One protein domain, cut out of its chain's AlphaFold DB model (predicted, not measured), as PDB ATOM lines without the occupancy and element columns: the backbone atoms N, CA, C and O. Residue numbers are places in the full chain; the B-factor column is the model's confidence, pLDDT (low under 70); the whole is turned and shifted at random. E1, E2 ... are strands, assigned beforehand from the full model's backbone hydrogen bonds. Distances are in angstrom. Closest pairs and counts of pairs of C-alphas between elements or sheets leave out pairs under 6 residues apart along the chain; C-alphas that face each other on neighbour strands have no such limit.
ATOM      1  N   GLY A 183      24.621  45.163  27.616       91.75
ATOM      2  CA  GLY A 183      24.029  46.377  27.057       91.75
ATOM      3  C   GLY A 183      22.548  46.197  26.730       91.75
ATOM      4  O   GLY A 183      22.049  45.090  26.572       91.75
ATOM      5  N   THR A 184      21.823  47.306  26.661       93.00
ATOM      6  CA  THR A 184      20.361  47.337  26.452       93.00
ATOM      7  C   THR A 184      20.016  48.137  25.202       93.00
ATOM      8  O   THR A 184      19.001  48.839  25.140       93.00
ATOM      9  N   GLU A 185      20.920  48.112  24.228       93.75
ATOM     10  CA  GLU A 185      20.749  48.694  22.909       93.75
ATOM     11  C   GLU A 185      20.525  47.603  21.861       93.75
ATOM     12  O   GLU A 185      21.017  46.480  21.971       93.75
ATOM     13  N   TYR A 186      19.813  47.979  20.808       97.50
ATOM     14  CA  TYR A 186      19.709  47.217  19.575       97.50
ATOM     15  C   TYR A 186      19.829  48.182  18.396       97.50
ATOM     16  O   TYR A 186      19.687  49.401  18.545       97.50
ATOM     17  N   LYS A 187      20.090  47.634  17.217       97.06
ATOM     18  CA  LYS A 187      20.134  48.361  15.951       97.06
ATOM     19  C   LYS A 187      19.404  47.581  14.869       97.06
ATOM     20  O   LYS A 187      19.163  46.382  15.009       97.06
ATOM     21  N   LEU A 188      19.049  48.288  13.804       96.88
ATOM     22  CA  LEU A 188      18.579  47.677  12.572       96.88
ATOM     23  C   LEU A 188      19.764  47.560  11.622       96.88
ATOM     24  O   LEU A 188      20.470  48.544  11.411       96.88
ATOM     25  N   GLU A 189      19.985  46.362  11.098       96.69
ATOM     26  CA  GLU A 189      20.995  46.100  10.076       96.69
ATOM     27  C   GLU A 189      20.304  45.698   8.781       96.69
ATOM     28  O   GLU A 189      19.398  44.867   8.790       96.69
ATOM     29  N   GLU A 190      20.729  46.290   7.672       94.56
ATOM     30  CA  GLU A 190      20.210  45.989   6.339       94.56
ATOM     31  C   GLU A 190      21.250  45.170   5.572       94.56
ATOM     32  O   GLU A 190      22.408  45.579   5.435       94.56
ATOM     33  N   LEU A 191      20.845  44.007   5.067       94.25
ATOM     34  CA  LEU A 191      21.678  43.169   4.209       94.25
ATOM     35  C   LEU A 191      20.804  42.527   3.131       94.25
ATOM     36  O   LEU A 191      19.833  41.833   3.428       94.25
ATOM     37  N   GLY A 192      21.162  42.751   1.867       92.12
ATOM     38  CA  GLY A 192      20.283  42.453   0.743       92.12
ATOM     39  C   GLY A 192      18.980  43.248   0.832       92.12
ATOM     40  O   GLY A 192      19.002  44.457   1.053       92.12
ATOM     41  N   ASP A 193      17.858  42.550   0.665       90.69
ATOM     42  CA  ASP A 193      16.507  43.117   0.772       90.69
ATOM     43  C   ASP A 193      15.905  42.967   2.185       90.69
ATOM     44  O   ASP A 193      14.761  43.371   2.411       90.69
ATOM     45  N   ASP A 194      16.652  42.376   3.125       92.88
ATOM     46  CA  ASP A 194      16.181  42.076   4.474       92.88
ATOM     47  C   ASP A 194      16.742  43.070   5.513       92.88
ATOM     48  O   ASP A 194      17.900  43.498   5.476       92.88
ATOM     49  N   THR A 195      15.900  43.407   6.488       95.31
ATOM     50  CA  THR A 195      16.221  44.187   7.685       95.31
ATOM     51  C   THR A 195      16.185  43.283   8.915       95.31
ATOM     52  O   THR A 195      15.178  42.625   9.209       95.31
ATOM     53  N   PHE A 196      17.271  43.292   9.680       97.31
ATOM     54  CA  PHE A 196      17.476  42.472  10.868       97.31
ATOM     55  C   PHE A 196      17.444  43.329  12.131       97.31
ATOM     56  O   PHE A 196      18.034  44.407  12.179       97.31
ATOM     57  N   VAL A 197      16.794  42.826  13.180       98.12
ATOM     58  CA  VAL A 197      16.866  43.411  14.524       98.12
ATOM     59  C   VAL A 197      18.041  42.764  15.247       98.12
ATOM     60  O   VAL A 197      18.006  41.566  15.533       98.12
ATOM     61  N   VAL A 198      19.083  43.547  15.523       98.38
ATOM     62  CA  VAL A 198      20.357  43.056  16.061       98.38
ATOM     63  C   VAL A 198      20.615  43.654  17.433       98.38
ATOM     64  O   VAL A 198      20.627  44.875  17.590       98.38
ATOM     65  N   GLY A 199      20.874  42.805  18.419       98.00
ATOM     66  CA  GLY A 199      21.196  43.224  19.780       98.00
ATOM     67  C   GLY A 199      22.056  42.194  20.497       98.00
ATOM     68  O   GLY A 199      22.388  41.144  19.947       98.00
ATOM     69  N   ASN A 200      22.440  42.516  21.726       97.62
ATOM     70  CA  ASN A 200      23.332  41.681  22.521       97.62
ATOM     71  C   ASN A 200      22.555  40.914  23.591       97.62
ATOM     72  O   ASN A 200      21.542  41.402  24.088       97.62
ATOM     73  N   SER A 201      23.048  39.747  23.995       95.44
ATOM     74  CA  SER A 201      22.503  38.994  25.123       95.44
ATOM     75  C   SER A 201      23.597  38.388  26.001       95.44
ATOM     76  O   SER A 201      24.640  37.955  25.518       95.44
ATOM     77  N   CYS A 202      23.360  38.350  27.310       94.81
ATOM     78  CA  CYS A 202      24.187  37.643  28.283       94.81
ATOM     79  C   CYS A 202      23.708  36.194  28.395       94.81
ATOM     80  O   CYS A 202      22.590  35.945  28.846       94.81
ATOM     81  N   LYS A 203      24.555  35.234  28.014       92.19
ATOM     82  CA  LYS A 203      24.251  33.797  28.127       92.19
ATOM     83  C   LYS A 203      24.735  33.202  29.441       92.19
ATOM     84  O   LYS A 203      24.045  32.363  30.007       92.19
ATOM     85  N   SER A 204      25.886  33.651  29.938       92.12
ATOM     86  CA  SER A 204      26.367  33.289  31.270       92.12
ATOM     87  C   SER A 204      27.261  34.370  31.861       92.12
ATOM     88  O   SER A 204      27.925  35.109  31.135       92.12
ATOM     89  N   TYR A 205      27.267  34.461  33.188       92.06
ATOM     90  CA  TYR A 205      28.100  35.392  33.936       92.06
ATOM     91  C   TYR A 205      28.375  34.859  35.343       92.06
ATOM     92  O   TYR A 205      27.451  34.465  36.060       92.06
ATOM     93  N   GLY A 206      29.621  34.946  35.798       91.38
ATOM     94  CA  GLY A 206      30.022  34.526  37.132       91.38
ATOM     95  C   GLY A 206      31.516  34.687  37.390       91.38
ATOM     96  O   GLY A 206      32.235  35.394  36.686       91.38
ATOM     97  N   THR A 207      31.997  34.037  38.447       89.38
ATOM     98  CA  THR A 207      33.425  34.017  38.772       89.38
ATOM     99  C   THR A 207      34.196  33.307  37.663       89.38
ATOM    100  O   THR A 207      34.058  32.097  37.508       89.38
ATOM    101  N   GLY A 208      35.012  34.060  36.924       87.81
ATOM    102  CA  GLY A 208      35.806  33.519  35.822       87.81
ATOM    103  C   GLY A 208      34.989  33.175  34.576       87.81
ATOM    104  O   GLY A 208      35.489  32.465  33.714       87.81
ATOM    105  N   GLU A 209      33.747  33.645  34.462       94.94
ATOM    106  CA  GLU A 209      32.907  33.389  33.293       94.94
ATOM    107  C   GLU A 209      32.132  34.642  32.892       94.94
ATOM    108  O   GLU A 209      31.440  35.253  33.707       94.94
ATOM    109  N   ALA A 210      32.217  34.998  31.618       95.62
ATOM    110  CA  ALA A 210      31.334  35.945  30.966       95.62
ATOM    111  C   ALA A 210      31.155  35.511  29.510       95.62
ATOM    112  O   ALA A 210      32.139  35.346  28.790       95.62
ATOM    113  N   ILE A 211      29.913  35.283  29.088       95.81
ATOM    114  CA  ILE A 211      29.573  34.844  27.732       95.81
ATOM    115  C   ILE A 211      28.469  35.752  27.209       95.81
ATOM    116  O   ILE A 211      27.334  35.708  27.700       95.81
ATOM    117  N   TYR A 212      28.803  36.548  26.198       97.06
ATOM    118  CA  TYR A 212      27.886  37.467  25.543       97.06
ATOM    119  C   TYR A 212      27.788  37.184  24.051       97.06
ATOM    120  O   TYR A 212      28.791  37.041  23.344       97.06
ATOM    121  N   ASN A 213      26.554  37.172  23.563       97.62
ATOM    122  CA  ASN A 213      26.241  36.887  22.176       97.62
ATOM    123  C   ASN A 213      25.659  38.102  21.482       97.62
ATOM    124  O   ASN A 213      24.999  38.933  22.106       97.62
ATOM    125  N   LYS A 214      25.890  38.173  20.174       98.00
ATOM    126  CA  LYS A 214      25.184  39.082  19.285       98.00
ATOM    127  C   LYS A 214      24.138  38.280  18.537       98.00
ATOM    128  O   LYS A 214      24.477  37.368  17.787       98.00
ATOM    129  N   ASP A 215      22.882  38.630  18.760       98.25
ATOM    130  CA  ASP A 215      21.721  37.909  18.263       98.25
ATOM    131  C   ASP A 215      21.035  38.737  17.171       98.25
ATOM    132  O   ASP A 215      20.735  39.919  17.351       98.25
ATOM    133  N   TRP A 216      20.792  38.101  16.029       98.31
ATOM    134  CA  TRP A 216      20.156  38.682  14.853       98.31
ATOM    135  C   TRP A 216      18.802  38.031  14.633       98.31
ATOM    136  O   TRP A 216      18.710  36.815  14.432       98.31
ATOM    137  N   TYR A 217      17.755  38.845  14.601       97.94
ATOM    138  CA  TYR A 217      16.397  38.381  14.367       97.94
ATOM    139  C   TYR A 217      15.852  38.899  13.045       97.94
ATOM    140  O   TYR A 217      15.898  40.095  12.758       97.94
ATOM    141  N   LEU A 218      15.252  37.991  12.280       96.12
ATOM    142  CA  LEU A 218      14.337  38.338  11.203       96.12
ATOM    143  C   LEU A 218      12.923  38.419  11.784       96.12
ATOM    144  O   LEU A 218      12.460  37.483  12.439       96.12
ATOM    145  N   VAL A 219      12.238  39.534  11.543       95.62
ATOM    146  CA  VAL A 219      10.856  39.758  11.986       95.62
ATOM    147  C   VAL A 219       9.943  39.821  10.768       95.62
ATOM    148  O   VAL A 219      10.254  40.499   9.786       95.62
ATOM    149  N   SER A 220       8.828  39.099  10.848       92.81
ATOM    150  CA  SER A 220       7.828  38.934   9.790       92.81
ATOM    151  C   SER A 220       6.418  38.854  10.385       92.81
ATOM    152  O   SER A 220       6.255  38.842  11.606       92.81
ATOM    153  N   ASP A 221       5.392  38.752   9.540       90.44
ATOM    154  CA  ASP A 221       4.007  38.598   9.996       90.44
ATOM    155  C   ASP A 221       3.774  37.270  10.730       90.44
ATOM    156  O   ASP A 221       2.829  37.156  11.521       90.44
ATOM    157  N   GLU A 222       4.605  36.268  10.460       90.69
ATOM    158  CA  GLU A 222       4.579  34.939  11.064       90.69
ATOM    159  C   GLU A 222       5.203  34.905  12.465       90.69
ATOM    160  O   GLU A 222       4.940  33.962  13.210       90.69
ATOM    161  N   GLY A 223       5.990  35.920  12.831       93.31
ATOM    162  CA  GLY A 223       6.704  35.999  14.105       93.31
ATOM    163  C   GLY A 223       8.165  36.414  13.939       93.31
ATOM    164  O   GLY A 223       8.596  36.852  12.861       93.31
ATOM    165  N   LYS A 224       8.936  36.271  15.022       94.38
ATOM    166  CA  LYS A 224      10.393  36.459  15.006       94.38
ATOM    167  C   LYS A 224      11.102  35.137  14.716       94.38
ATOM    168  O   LYS A 224      10.621  34.061  15.068       94.38
ATOM    169  N   ARG A 225      12.308  35.218  14.167       95.50
ATOM    170  CA  ARG A 225      13.212  34.072  14.041       95.50
ATOM    171  C   ARG A 225      14.652  34.505  14.244       95.50
ATOM    172  O   ARG A 225      15.094  35.451  13.601       95.50
ATOM    173  N   LEU A 226      15.370  33.806  15.120       96.75
ATOM    174  CA  LEU A 226      16.815  33.958  15.260       96.75
ATOM    175  C   LEU A 226      17.475  33.400  13.994       96.75
ATOM    176  O   LEU A 226      17.259  32.237  13.660       96.75
ATOM    177  N   VAL A 227      18.225  34.231  13.274       97.12
ATOM    178  CA  VAL A 227      18.869  33.859  12.000       97.12
ATOM    179  C   VAL A 227      20.391  33.828  12.081       97.12
ATOM    180  O   VAL A 227      21.028  33.250  11.207       97.12
ATOM    181  N   LEU A 228      20.967  34.445  13.112       98.06
ATOM    182  CA  LEU A 228      22.384  34.369  13.448       98.06
ATOM    183  C   LEU A 228      22.551  34.667  14.941       98.06
ATOM    184  O   LEU A 228      22.001  35.641  15.449       98.06
ATOM    185  N   SER A 229      23.326  33.843  15.636       97.81
ATOM    186  CA  SER A 229      23.838  34.145  16.971       97.81
ATOM    187  C   SER A 229      25.283  33.691  17.045       97.81
ATOM    188  O   SER A 229      25.602  32.573  16.637       97.81
ATOM    189  N   TYR A 230      26.166  34.552  17.534       97.31
ATOM    190  CA  TYR A 230      27.568  34.213  17.754       97.31
ATOM    191  C   TYR A 230      28.109  34.941  18.993       97.31
ATOM    192  O   TYR A 230      27.606  36.016  19.337       97.31
ATOM    193  N   PRO A 231      29.125  34.382  19.673       95.69
ATOM    194  CA  PRO A 231      29.764  35.034  20.809       95.69
ATOM    195  C   PRO A 231      30.546  36.269  20.347       95.69
ATOM    196  O   PRO A 231      31.537  36.125  19.632       95.69
ATOM    197  N   PHE A 232      30.138  37.477  20.748       95.81
ATOM    198  CA  PHE A 232      30.941  38.683  20.481       95.81
ATOM    199  C   PHE A 232      31.961  38.943  21.590       95.81
ATOM    200  O   PHE A 232      32.957  39.615  21.351       95.81
ATOM    201  N   GLU A 233      31.733  38.418  22.792       96.62
ATOM    202  CA  GLU A 233      32.678  38.504  23.897       96.62
ATOM    203  C   GLU A 233      32.536  37.270  24.791       96.62
ATOM    204  O   GLU A 233      31.458  36.958  25.295       96.62
ATOM    205  N   VAL A 234      33.642  36.554  24.973       96.69
ATOM    206  CA  VAL A 234      33.761  35.400  25.861       96.69
ATOM    207  C   VAL A 234      35.000  35.587  26.706       96.69
ATOM    208  O   VAL A 234      36.087  35.827  26.187       96.69
ATOM    209  N   HIS A 235      34.836  35.413  28.005       95.81
ATOM    210  CA  HIS A 235      35.917  35.313  28.959       95.81
ATOM    211  C   HIS A 235      35.653  34.096  29.834       95.81
ATOM    212  O   HIS A 235      34.752  34.118  30.669       95.81
ATOM    213  N   LEU A 236      36.432  33.036  29.634       94.62
ATOM    214  CA  LEU A 236      36.418  31.857  30.491       94.62
ATOM    215  C   LEU A 236      37.787  31.713  31.133       94.62
ATOM    216  O   LEU A 236      38.760  31.414  30.449       94.62
ATOM    217  N   LEU A 237      37.860  31.899  32.443       90.50
ATOM    218  CA  LEU A 237      39.063  31.761  33.245       90.50
ATOM    219  C   LEU A 237      38.782  30.844  34.434       90.50
ATOM    220  O   LEU A 237      38.130  31.215  35.408       90.50
ATOM    221  N   GLY A 238      39.304  29.626  34.357       84.25
ATOM    222  CA  GLY A 238      39.317  28.680  35.463       84.25
ATOM    223  C   GLY A 238      40.635  28.716  36.234       84.25
ATOM    224  O   GLY A 238      41.607  29.365  35.850       84.25
ATOM    225  N   SER A 239      40.709  27.933  37.310       77.62
ATOM    226  CA  SER A 239      41.919  27.827  38.142       77.62
ATOM    227  C   SER A 239      43.157  27.296  37.402       77.62
ATOM    228  O   SER A 239      44.266  27.448  37.896       77.62
ATOM    229  N   TYR A 240      42.995  26.664  36.238       82.94
ATOM    230  CA  TYR A 240      44.074  26.027  35.469       82.94
ATOM    231  C   TYR A 240      44.329  26.687  34.102       82.94
ATOM    232  O   TYR A 240      45.099  26.163  33.298       82.94
ATOM    233  N   GLY A 241      43.704  27.833  33.840       88.94
ATOM    234  CA  GLY A 241      43.814  28.556  32.580       88.94
ATOM    235  C   GLY A 241      42.446  28.875  32.001       88.94
ATOM    236  O   GLY A 241      41.419  28.758  32.673       88.94
ATOM    237  N   GLY A 242      42.430  29.294  30.748       94.69
ATOM    238  CA  GLY A 242      41.237  29.863  30.157       94.69
ATOM    239  C   GLY A 242      41.426  30.309  28.724       94.69
ATOM    240  O   GLY A 242      42.431  30.006  28.079       94.69
ATOM    241  N   TYR A 243      40.446  31.041  28.228       96.38
ATOM    242  CA  TYR A 243      40.507  31.686  26.934       96.38
ATOM    243  C   TYR A 243      39.619  32.917  26.888       96.38
ATOM    244  O   TYR A 243      38.678  33.066  27.673       96.38
ATOM    245  N   THR A 244      39.896  33.760  25.902       97.06
ATOM    246  CA  THR A 244      38.999  34.845  25.533       97.06
ATOM    247  C   THR A 244      38.688  34.828  24.043       97.06
ATOM    248  O   THR A 244      39.484  34.359  23.224       97.06
ATOM    249  N   ILE A 245      37.507  35.330  23.700       97.25
ATOM    250  CA  ILE A 245      37.091  35.660  22.337       97.25
ATOM    251  C   ILE A 245      36.521  37.070  22.409       97.25
ATOM    252  O   ILE A 245      35.708  37.350  23.283       97.25
ATOM    253  N   SER A 246      36.929  37.966  21.519       97.12
ATOM    254  CA  SER A 246      36.343  39.305  21.430       97.12
ATOM    255  C   SER A 246      36.195  39.736  19.979       97.12
ATOM    256  O   SER A 246      37.131  39.625  19.188       97.12
ATOM    257  N   GLU A 247      35.010  40.221  19.621       97.19
ATOM    258  CA  GLU A 247      34.728  40.825  18.326       97.19
ATOM    259  C   GLU A 247      35.555  42.106  18.177       97.19
ATOM    260  O   GLU A 247      35.491  43.021  18.999       97.19
ATOM    261  N   LYS A 248      36.333  42.172  17.100       97.00
ATOM    262  CA  LYS A 248      37.143  43.330  16.719       97.00
ATOM    263  C   LYS A 248      36.415  44.196  15.699       97.00
ATOM    264  O   LYS A 248      36.407  45.420  15.824       97.00
ATOM    265  N   ALA A 249      35.839  43.565  14.680       96.75
ATOM    266  CA  ALA A 249      35.118  44.235  13.610       96.75
ATOM    267  C   ALA A 249      34.076  43.299  12.989       96.75
ATOM    268  O   ALA A 249      34.246  42.082  12.976       96.75
ATOM    269  N   MET A 250      33.015  43.892  12.450       97.06
ATOM    270  CA  MET A 250      31.949  43.201  11.735       97.06
ATOM    271  C   MET A 250      31.651  43.973  10.452       97.06
ATOM    272  O   MET A 250      31.424  45.184  10.496       97.06
ATOM    273  N   GLU A 251      31.616  43.268   9.328       97.19
ATOM    274  CA  GLU A 251      31.325  43.821   8.009       97.19
ATOM    275  C   GLU A 251      30.156  43.084   7.351       97.19
ATOM    276  O   GLU A 251      30.048  41.857   7.413       97.19
ATOM    277  N   LEU A 252      29.288  43.854   6.695       96.94
ATOM    278  CA  LEU A 252      28.157  43.358   5.915       96.94
ATOM    279  C   LEU A 252      28.509  43.427   4.434       96.94
ATOM    280  O   LEU A 252      28.808  44.500   3.906       96.94
ATOM    281  N   LEU A 253      28.494  42.278   3.766       95.12
ATOM    282  CA  LEU A 253      28.941  42.145   2.386       95.12
ATOM    283  C   LEU A 253      27.757  41.780   1.491       95.12
ATOM    284  O   LEU A 253      27.221  40.673   1.555       95.12
ATOM    285  N   ASN A 254      27.387  42.726   0.627       87.94
ATOM    286  CA  ASN A 254      26.398  42.542  -0.429       87.94
ATOM    287  C   ASN A 254      27.123  42.120  -1.719       87.94
ATOM    288  O   ASN A 254      27.752  42.951  -2.379       87.94
ATOM    289  N   GLY A 255      27.077  40.829  -2.049       81.81
ATOM    290  CA  GLY A 255      27.671  40.252  -3.259       81.81
ATOM    291  C   GLY A 255      26.757  39.203  -3.892       81.81
ATOM    292  O   GLY A 255      25.547  39.252  -3.695       81.81
ATOM    293  N   ASP A 256      27.338  38.254  -4.635       81.50
ATOM    294  CA  ASP A 256      26.587  37.105  -5.175       81.50
ATOM    295  C   ASP A 256      25.967  36.257  -4.048       81.50
ATOM    296  O   ASP A 256      24.844  35.782  -4.183       81.50
ATOM    297  N   ASP A 257      26.680  36.153  -2.920       89.69
ATOM    298  CA  ASP A 257      26.163  35.643  -1.654       89.69
ATOM    299  C   ASP A 257      26.142  36.785  -0.627       89.69
ATOM    300  O   ASP A 257      27.128  37.523  -0.494       89.69
ATOM    301  N   LEU A 258      25.049  36.915   0.131       95.12
ATOM    302  CA  LEU A 258      24.979  37.832   1.271       95.12
ATOM    303  C   LEU A 258      25.790  37.255   2.433       95.12
ATOM    304  O   LEU A 258      25.614  36.088   2.800       95.12
ATOM    305  N   LYS A 259      26.681  38.058   3.023       96.88
ATOM    306  CA  LYS A 259      27.560  37.591   4.103       96.88
ATOM    307  C   LYS A 259      27.693  38.586   5.244       96.88
ATOM    308  O   LYS A 259      27.727  39.796   5.031       96.88
ATOM    309  N   VAL A 260      27.879  38.037   6.441       97.75
ATOM    310  CA  VAL A 260      28.417  38.745   7.605       97.75
ATOM    311  C   VAL A 260      29.830  38.222   7.839       97.75
ATOM    312  O   VAL A 260      30.019  37.025   8.053       97.75
ATOM    313  N   SER A 261      30.826  39.100   7.769       97.44
ATOM    314  CA  SER A 261      32.218  38.777   8.093       97.44
ATOM    315  C   SER A 261      32.564  39.370   9.449       97.44
ATOM    316  O   SER A 261      32.334  40.558   9.672       97.44
ATOM    317  N   VAL A 262      33.102  38.558  10.357       98.12
ATOM    318  CA  VAL A 262      33.445  38.985  11.716       98.12
ATOM    319  C   VAL A 262      34.894  38.639  12.019       98.12
ATOM    320  O   VAL A 262      35.292  37.475  11.947       98.12
ATOM    321  N   ASP A 263      35.663  39.658  12.379       98.06
ATOM    322  CA  ASP A 263      37.022  39.513  12.878       98.06
ATOM    323  C   ASP A 263      37.000  39.414  14.401       98.06
ATOM    324  O   ASP A 263      36.413  40.253  15.088       98.06
ATOM    325  N   PHE A 264      37.690  38.415  14.929       97.88
ATOM    326  CA  PHE A 264      37.836  38.147  16.350       97.88
ATOM    327  C   PHE A 264      39.297  38.231  16.767       97.88
ATOM    328  O   PHE A 264      40.176  37.697  16.088       97.88
ATOM    329  N   ASN A 265      39.539  38.805  17.941       97.69
ATOM    330  CA  ASN A 265      40.728  38.481  18.715       97.69
ATOM    331  C   ASN A 265      40.409  37.251  19.562       97.69
ATOM    332  O   ASN A 265      39.396  37.221  20.266       97.69
ATOM    333  N   VAL A 266      41.284  36.256  19.517       97.50
ATOM    334  CA  VAL A 266      41.210  35.084  20.384       97.50
ATOM    335  C   VAL A 266      42.461  35.010  21.239       97.50
ATOM    336  O   VAL A 266      43.569  35.286  20.768       97.50
ATOM    337  N   SER A 267      42.299  34.616  22.497       97.12
ATOM    338  CA  SER A 267      43.431  34.350  23.373       97.12
ATOM    339  C   SER A 267      43.299  33.029  24.104       97.12
ATOM    340  O   SER A 267      42.195  32.551  24.369       97.12
ATOM    341  N   ARG A 268      44.442  32.429  24.430       96.56
ATOM    342  CA  ARG A 268      44.525  31.250  25.287       96.56
ATOM    343  C   ARG A 268      45.429  31.550  26.468       96.56
ATOM    344  O   ARG A 268      46.541  32.039  26.285       96.56
ATOM    345  N   ILE A 269      44.937  31.242  27.661       95.50
ATOM    346  CA  ILE A 269      45.572  31.533  28.943       95.50
ATOM    347  C   ILE A 269      45.968  30.202  29.580       95.50
ATOM    348  O   ILE A 269      45.130  29.317  29.760       95.50
ATOM    349  N   TYR A 270      47.238  30.061  29.943       94.44
ATOM    350  CA  TYR A 270      47.771  28.875  30.606       94.44
ATOM    351  C   TYR A 270      48.321  29.229  31.983       94.44
ATOM    352  O   TYR A 270      49.178  30.103  32.099       94.44
ATOM    353  N   SER A 271      47.897  28.497  33.013       91.62
ATOM    354  CA  SER A 271      48.460  28.620  34.363       91.62
ATOM    355  C   SER A 271      49.756  27.811  34.476       91.62
ATOM    356  O   SER A 271      49.749  26.655  34.906       91.62
ATOM    357  N   VAL A 272      50.878  28.404  34.062       91.75
ATOM    358  CA  VAL A 272      52.217  27.802  34.149       91.75
ATOM    359  C   VAL A 272      53.189  28.834  34.707       91.75
ATOM    360  O   VAL A 272      53.522  29.795  34.026       91.75
ATOM    361  N   GLU A 273      53.684  28.613  35.928       89.12
ATOM    362  CA  GLU A 273      54.602  29.534  36.616       89.12
ATOM    363  C   GLU A 273      56.019  29.505  36.006       89.12
ATOM    364  O   GLU A 273      56.863  28.678  36.365       89.12
ATOM    365  N   LEU A 274      56.305  30.429  35.096       91.06
ATOM    366  CA  LEU A 274      57.615  30.667  34.492       91.06
ATOM    367  C   LEU A 274      58.046  32.113  34.742       91.06
ATOM    368  O   LEU A 274      57.257  32.959  35.142       91.06
ATOM    369  N   ASP A 275      59.308  32.418  34.448       90.94
ATOM    370  CA  ASP A 275      59.842  33.779  34.606       90.94
ATOM    371  C   ASP A 275      59.196  34.797  33.636       90.94
ATOM    372  O   ASP A 275      59.407  35.998  33.769       90.94
ATOM    373  N   ILE A 276      58.438  34.313  32.644       91.69
ATOM    374  CA  ILE A 276      57.677  35.109  31.667       91.69
ATOM    375  C   ILE A 276      56.192  35.231  32.011       91.69
ATOM    376  O   ILE A 276      55.451  35.861  31.260       91.69
ATOM    377  N   SER A 277      55.753  34.580  33.084       93.25
ATOM    378  CA  SER A 277      54.361  34.622  33.505       93.25
ATOM    379  C   SER A 277      54.032  35.962  34.150       93.25
ATOM    380  O   SER A 277      54.913  36.653  34.669       93.25
ATOM    381  N   ASP A 278      52.756  36.323  34.125       91.88
ATOM    382  CA  ASP A 278      52.253  37.488  34.839       91.88
ATOM    383  C   ASP A 278      52.264  37.290  36.369       91.88
ATOM    384  O   ASP A 278      52.700  36.265  36.903       91.88
ATOM    385  N   GLU A 279      51.773  38.296  37.096       90.25
ATOM    386  CA  GLU A 279      51.676  38.271  38.559       90.25
ATOM    387  C   GLU A 279      50.776  37.149  39.108       90.25
ATOM    388  O   GLU A 279      50.909  36.771  40.274       90.25
ATOM    389  N   TYR A 280      49.912  36.571  38.267       86.88
ATOM    390  CA  TYR A 280      49.034  35.447  38.592       86.88
ATOM    391  C   TYR A 280      49.625  34.092  38.172       86.88
ATOM    392  O   TYR A 280      48.976  33.057  38.340       86.88
ATOM    393  N   GLY A 281      50.856  34.067  37.648       88.88
ATOM    394  CA  GLY A 281      51.509  32.851  37.167       88.88
ATOM    395  C   GLY A 281      50.942  32.347  35.838       88.88
ATOM    396  O   GLY A 281      51.058  31.156  35.538       88.88
ATOM    397  N   GLN A 282      50.333  33.231  35.048       92.50
ATOM    398  CA  GLN A 282      49.691  32.909  33.780       92.50
ATOM    399  C   GLN A 282      50.522  33.372  32.585       92.50
ATOM    400  O   GLN A 282      51.290  34.332  32.652       92.50
ATOM    401  N   ILE A 283      50.363  32.666  31.472       94.81
ATOM    402  CA  ILE A 283      50.910  33.043  30.170       94.81
ATOM    403  C   ILE A 283      49.743  33.113  29.195       94.81
ATOM    404  O   ILE A 283      49.000  32.140  29.052       94.81
ATOM    405  N   GLU A 284      49.606  34.245  28.512       95.62
ATOM    406  CA  GLU A 284      48.550  34.469  27.531       95.62
ATOM    407  C   GLU A 284      49.119  34.577  26.114       95.62
ATOM    408  O   GLU A 284      50.086  35.299  25.846       95.62
ATOM    409  N   PHE A 285      48.501  33.853  25.183       96.25
ATOM    410  CA  PHE A 285      48.815  33.922  23.763       96.25
ATOM    411  C   PHE A 285      47.638  34.478  22.982       96.25
ATOM    412  O   PHE A 285      46.520  34.014  23.143       96.25
ATOM    413  N   PHE A 286      47.931  35.415  22.082       96.56
ATOM    414  CA  PHE A 286      46.954  36.070  21.214       96.56
ATOM    415  C   PHE A 286      47.082  35.617  19.760       96.56
ATOM    416  O   PHE A 286      48.203  35.335  19.301       96.56
ATOM    417  N   ASP A 287      45.944  35.583  19.071       97.38
ATOM    418  CA  ASP A 287      45.801  35.419  17.626       97.38
ATOM    419  C   ASP A 287      44.537  36.141  17.112       97.38
ATOM    420  O   ASP A 287      43.654  36.498  17.896       97.38
ATOM    421  N   GLU A 288      44.447  36.351  15.802       96.44
ATOM    422  CA  GLU A 288      43.283  36.950  15.138       96.44
ATOM    423  C   GLU A 288      42.630  35.951  14.175       96.44
ATOM    424  O   GLU A 288      43.306  35.166  13.506       96.44
ATOM    425  N   LYS A 289      41.297  35.971  14.090       94.81
ATOM    426  CA  LYS A 289      40.519  35.064  13.238       94.81
ATOM    427  C   LYS A 289      39.369  35.778  12.558       94.81
ATOM    428  O   LYS A 289      38.605  36.463  13.220       94.81
ATOM    429  N   THR A 290      39.168  35.486  11.280       96.50
ATOM    430  CA  THR A 290      37.978  35.914  10.538       96.50
ATOM    431  C   THR A 290      37.009  34.746  10.374       96.50
ATOM    432  O   THR A 290      37.405  33.625  10.025       96.50
ATOM    433  N   VAL A 291      35.727  35.004  10.618       96.69
ATOM    434  CA  VAL A 291      34.629  34.054  10.434       96.69
ATOM    435  C   VAL A 291      33.600  34.660   9.497       96.69
ATOM    436  O   VAL A 291      33.105  35.755   9.735       96.69
ATOM    437  N   GLU A 292      33.268  33.920   8.444       96.75
ATOM    438  CA  GLU A 292      32.192  34.283   7.527       96.75
ATOM    439  C   GLU A 292      30.927  33.494   7.869       96.75
ATOM    440  O   GLU A 292      30.964  32.269   8.046       96.75
ATOM    441  N   PHE A 293      29.810  34.209   7.910       97.44
ATOM    442  CA  PHE A 293      28.463  33.667   7.963       97.44
ATOM    443  C   PHE A 293      27.777  33.980   6.635       97.44
ATOM    444  O   PHE A 293      27.658  35.145   6.257       97.44
ATOM    445  N   ILE A 294      27.358  32.947   5.911       96.62
ATOM    446  CA  ILE A 294      26.800  33.063   4.560       96.62
ATOM    447  C   ILE A 294      25.300  32.818   4.631       96.62
ATOM    448  O   ILE A 294      24.867  31.795   5.166       96.62
ATOM    449  N   TRP A 295      24.515  33.743   4.095       96.50
ATOM    450  CA  TRP A 295      23.066  33.617   4.029       96.50
ATOM    451  C   TRP A 295      22.650  32.396   3.199       96.50
ATOM    452  O   TRP A 295      23.043  32.247   2.043       96.50
ATOM    453  N   ASP A 296      21.843  31.523   3.791       94.38
ATOM    454  CA  ASP A 296      21.219  30.382   3.126       94.38
ATOM    455  C   ASP A 296      19.770  30.750   2.800       94.38
ATOM    456  O   ASP A 296      18.906  30.758   3.675       94.38
ATOM    457  N   ASP A 297      19.479  31.039   1.532       90.81
ATOM    458  CA  ASP A 297      18.137  31.436   1.097       90.81
ATOM    459  C   ASP A 297      17.071  30.351   1.266       90.81
ATOM    460  O   ASP A 297      15.890  30.669   1.423       90.81
ATOM    461  N   ALA A 298      17.455  29.074   1.222       92.56
ATOM    462  CA  ALA A 298      16.510  27.972   1.353       92.56
ATOM    463  C   ALA A 298      16.051  27.816   2.805       92.56
ATOM    464  O   ALA A 298      14.879  27.530   3.059       92.56
ATOM    465  N   LYS A 299      16.969  28.024   3.753       91.56
ATOM    466  CA  LYS A 299      16.674  27.997   5.191       91.56
ATOM    467  C   LYS A 299      16.302  29.361   5.750       91.56
ATOM    468  O   LYS A 299      15.729  29.436   6.831       91.56
ATOM    469  N   LYS A 300      16.597  30.432   5.017       92.00
ATOM    470  CA  LYS A 300      16.458  31.828   5.435       92.00
ATOM    471  C   LYS A 300      17.228  32.133   6.727       92.00
ATOM    472  O   LYS A 300      16.702  32.805   7.604       92.00
ATOM    473  N   GLU A 301      18.425  31.589   6.883       95.00
ATOM    474  CA  GLU A 301      19.283  31.795   8.059       95.00
ATOM    475  C   GLU A 301      20.745  31.898   7.626       95.00
ATOM    476  O   GLU A 301      21.095  31.500   6.515       95.00
ATOM    477  N   PHE A 302      21.616  32.415   8.488       96.31
ATOM    478  CA  PHE A 302      23.043  32.417   8.204       96.31
ATOM    479  C   PHE A 302      23.675  31.070   8.555       96.31
ATOM    480  O   PHE A 302      23.493  30.525   9.641       96.31
ATOM    481  N   SER A 303      24.479  30.556   7.632       94.19
ATOM    482  CA  SER A 303      25.253  29.331   7.786       94.19
ATOM    483  C   SER A 303      26.727  29.640   8.034       94.19
ATOM    484  O   SER A 303      27.276  30.607   7.509       94.19
ATOM    485  N   SER A 304      27.390  28.801   8.827       94.25
ATOM    486  CA  SER A 304      28.835  28.867   9.055       94.25
ATOM    487  C   SER A 304      29.472  27.503   8.813       94.25
ATOM    488  O   SER A 304      28.806  26.468   8.843       94.25
ATOM    489  N   LYS A 305      30.794  27.491   8.618       94.38
ATOM    490  CA  LYS A 305      31.586  26.251   8.684       94.38
ATOM    491  C   LYS A 305      31.639  25.667  10.101       94.38
ATOM    492  O   LYS A 305      31.986  24.498  10.256       94.38
ATOM    493  N   TYR A 306      31.351  26.483  11.114       93.62
ATOM    494  CA  TYR A 306      31.269  26.056  12.505       93.62
ATOM    495  C   TYR A 306      29.841  25.651  12.870       93.62
ATOM    496  O   TYR A 306      28.876  26.119  12.268       93.62
ATOM    497  N   GLN A 307      29.719  24.741  13.835       90.44
ATOM    498  CA  GLN A 307      28.426  24.205  14.247       90.44
ATOM    499  C   GLN A 307      27.715  25.158  15.208       90.44
ATOM    500  O   GLN A 307      28.356  25.848  16.000       90.44
ATOM    501  N   ALA A 308      26.385  25.167  15.133       92.06
ATOM    502  CA  ALA A 308      25.547  25.779  16.151       92.06
ATOM    503  C   ALA A 308      25.384  24.828  17.347       92.06
ATOM    504  O   ALA A 308      25.282  23.611  17.161       92.06
ATOM    505  N   ASP A 309      25.326  25.379  18.556       88.62
ATOM    506  CA  ASP A 309      24.934  24.654  19.759       88.62
ATOM    507  C   ASP A 309      23.418  24.356  19.777       88.62
ATOM    508  O   ASP A 309      22.665  24.705  18.863       88.62
ATOM    509  N   ASN A 310      22.940  23.718  20.849       87.62
ATOM    510  CA  ASN A 310      21.517  23.389  21.005       87.62
ATOM    511  C   ASN A 310      20.598  24.626  21.079       87.62
ATOM    512  O   ASN A 310      19.384  24.477  20.947       87.62
ATOM    513  N   ASN A 311      21.154  25.819  21.296       84.88
ATOM    514  CA  ASN A 311      20.434  27.086  21.372       84.88
ATOM    515  C   ASN A 311      20.547  27.902  20.072       84.88
ATOM    516  O   ASN A 311      20.030  29.019  20.014       84.88
ATOM    517  N   GLY A 312      21.205  27.374  19.034       88.50
ATOM    518  CA  GLY A 312      21.405  28.065  17.759       88.50
ATOM    519  C   GLY A 312      22.580  29.049  17.746       88.50
ATOM    520  O   GLY A 312      22.688  29.844  16.814       88.50
ATOM    521  N   VAL A 313      23.456  29.018  18.754       93.31
ATOM    522  CA  VAL A 313      24.655  29.865  18.839       93.31
ATOM    523  C   VAL A 313      25.801  29.195  18.101       93.31
ATOM    524  O   VAL A 313      26.157  28.063  18.415       93.31
ATOM    525  N   ILE A 314      26.412  29.885  17.139       95.06
ATOM    526  CA  ILE A 314      27.580  29.368  16.424       95.06
ATOM    527  C   ILE A 314      28.797  29.354  17.356       95.06
ATOM    528  O   ILE A 314      29.222  30.404  17.840       95.06
ATOM    529  N   ASP A 315      29.376  28.173  17.570       91.19
ATOM    530  CA  ASP A 315      30.562  27.985  18.408       91.19
ATOM    531  C   ASP A 315      31.835  28.372  17.640       91.19
ATOM    532  O   ASP A 315      32.195  27.748  16.635       91.19
ATOM    533  N   ILE A 316      32.514  29.428  18.089       92.62
ATOM    534  CA  ILE A 316      33.739  29.921  17.455       92.62
ATOM    535  C   ILE A 316      34.943  29.286  18.154       92.62
ATOM    536  O   ILE A 316      35.240  29.631  19.300       92.62
ATOM    537  N   PRO A 317      35.699  28.395  17.484       91.31
ATOM    538  CA  PRO A 317      36.787  27.696  18.142       91.31
ATOM    539  C   PRO A 317      37.922  28.658  18.478       91.31
ATOM    540  O   PRO A 317      38.438  29.380  17.617       91.31
ATOM    541  N   VAL A 318      38.391  28.575  19.718       92.88
ATOM    542  CA  VAL A 318      39.559  29.315  20.214       92.88
ATOM    543  C   VAL A 318      40.844  28.821  19.562       92.88
ATOM    544  O   VAL A 318      41.734  29.617  19.282       92.88
TER     545      VAL A 318
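This is residues 183 to 318 of the 387 residues of an uncharacterized protein of Clostridium sp. (UniProt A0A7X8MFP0). One long, twisted antiparallel sheet of eight strands is folded at E4 into two leaves that partly face each other, E1 E2 E3 and E5 E6 E7 E8. Its long axis runs from the turn between E3 and E4, at Asp 221, to the link between E6 and E7, at Asp 275. The printed part has 136 residues, with no named helix; E1 to E8 stand across the sheet in chain order as a meander, each strand the antiparallel neighbour of the one before. The class is all strand; the whole is elongated, 59 by 30 by 25 A, and only just compact, close to loose, with a radius of gyration of the C-alphas of 17.1 A.

E4, residues 223 to 238, is the hinge of this folded sheet and bends by 56 degrees at residue 228. Its hairpin with E3, residues 209 to 220, has N 216 and O 228 2.8 A apart. E2, residues 194 to 206, is the next neighbour, with N 201 and O 213 at 2.8 A, and edge strand E1, residues 186 to 191, follows, with N 189 and O 196 at 3.0 A. E5, residues 241 to 253, is the other antiparallel neighbour of E4, with N 236 and O 243 at 3.0 A. E6, residues 259 to 271, pairs through N 246 and O 265, 2.9 A, and E7, residues 282 to 296, through N 264 and O 289, 2.8 A. E7 pairs with edge strand E8, residues 301 to 303, over residues 294 to 296, with N 294 and O 303 at 2.8 A. The closest C-alphas of E4 and E8, Val 227 and Glu 301, are 4.5 A apart.

E1 begins at C-alpha 186, (19.709, 47.217, 19.575), and E8 ends at C-alpha 303, (25.253, 29.331, 7.786). E7 is 41.9 A long, E4 39.7 A and E6 37.9 A.

The C-alphas farthest apart, Asp 221 and Asp 275, are 61.2 A apart. The printed part has no cut, no link is long, and residues 304 to 318 hold no named element. No printed residue is under 70 in pLDDT.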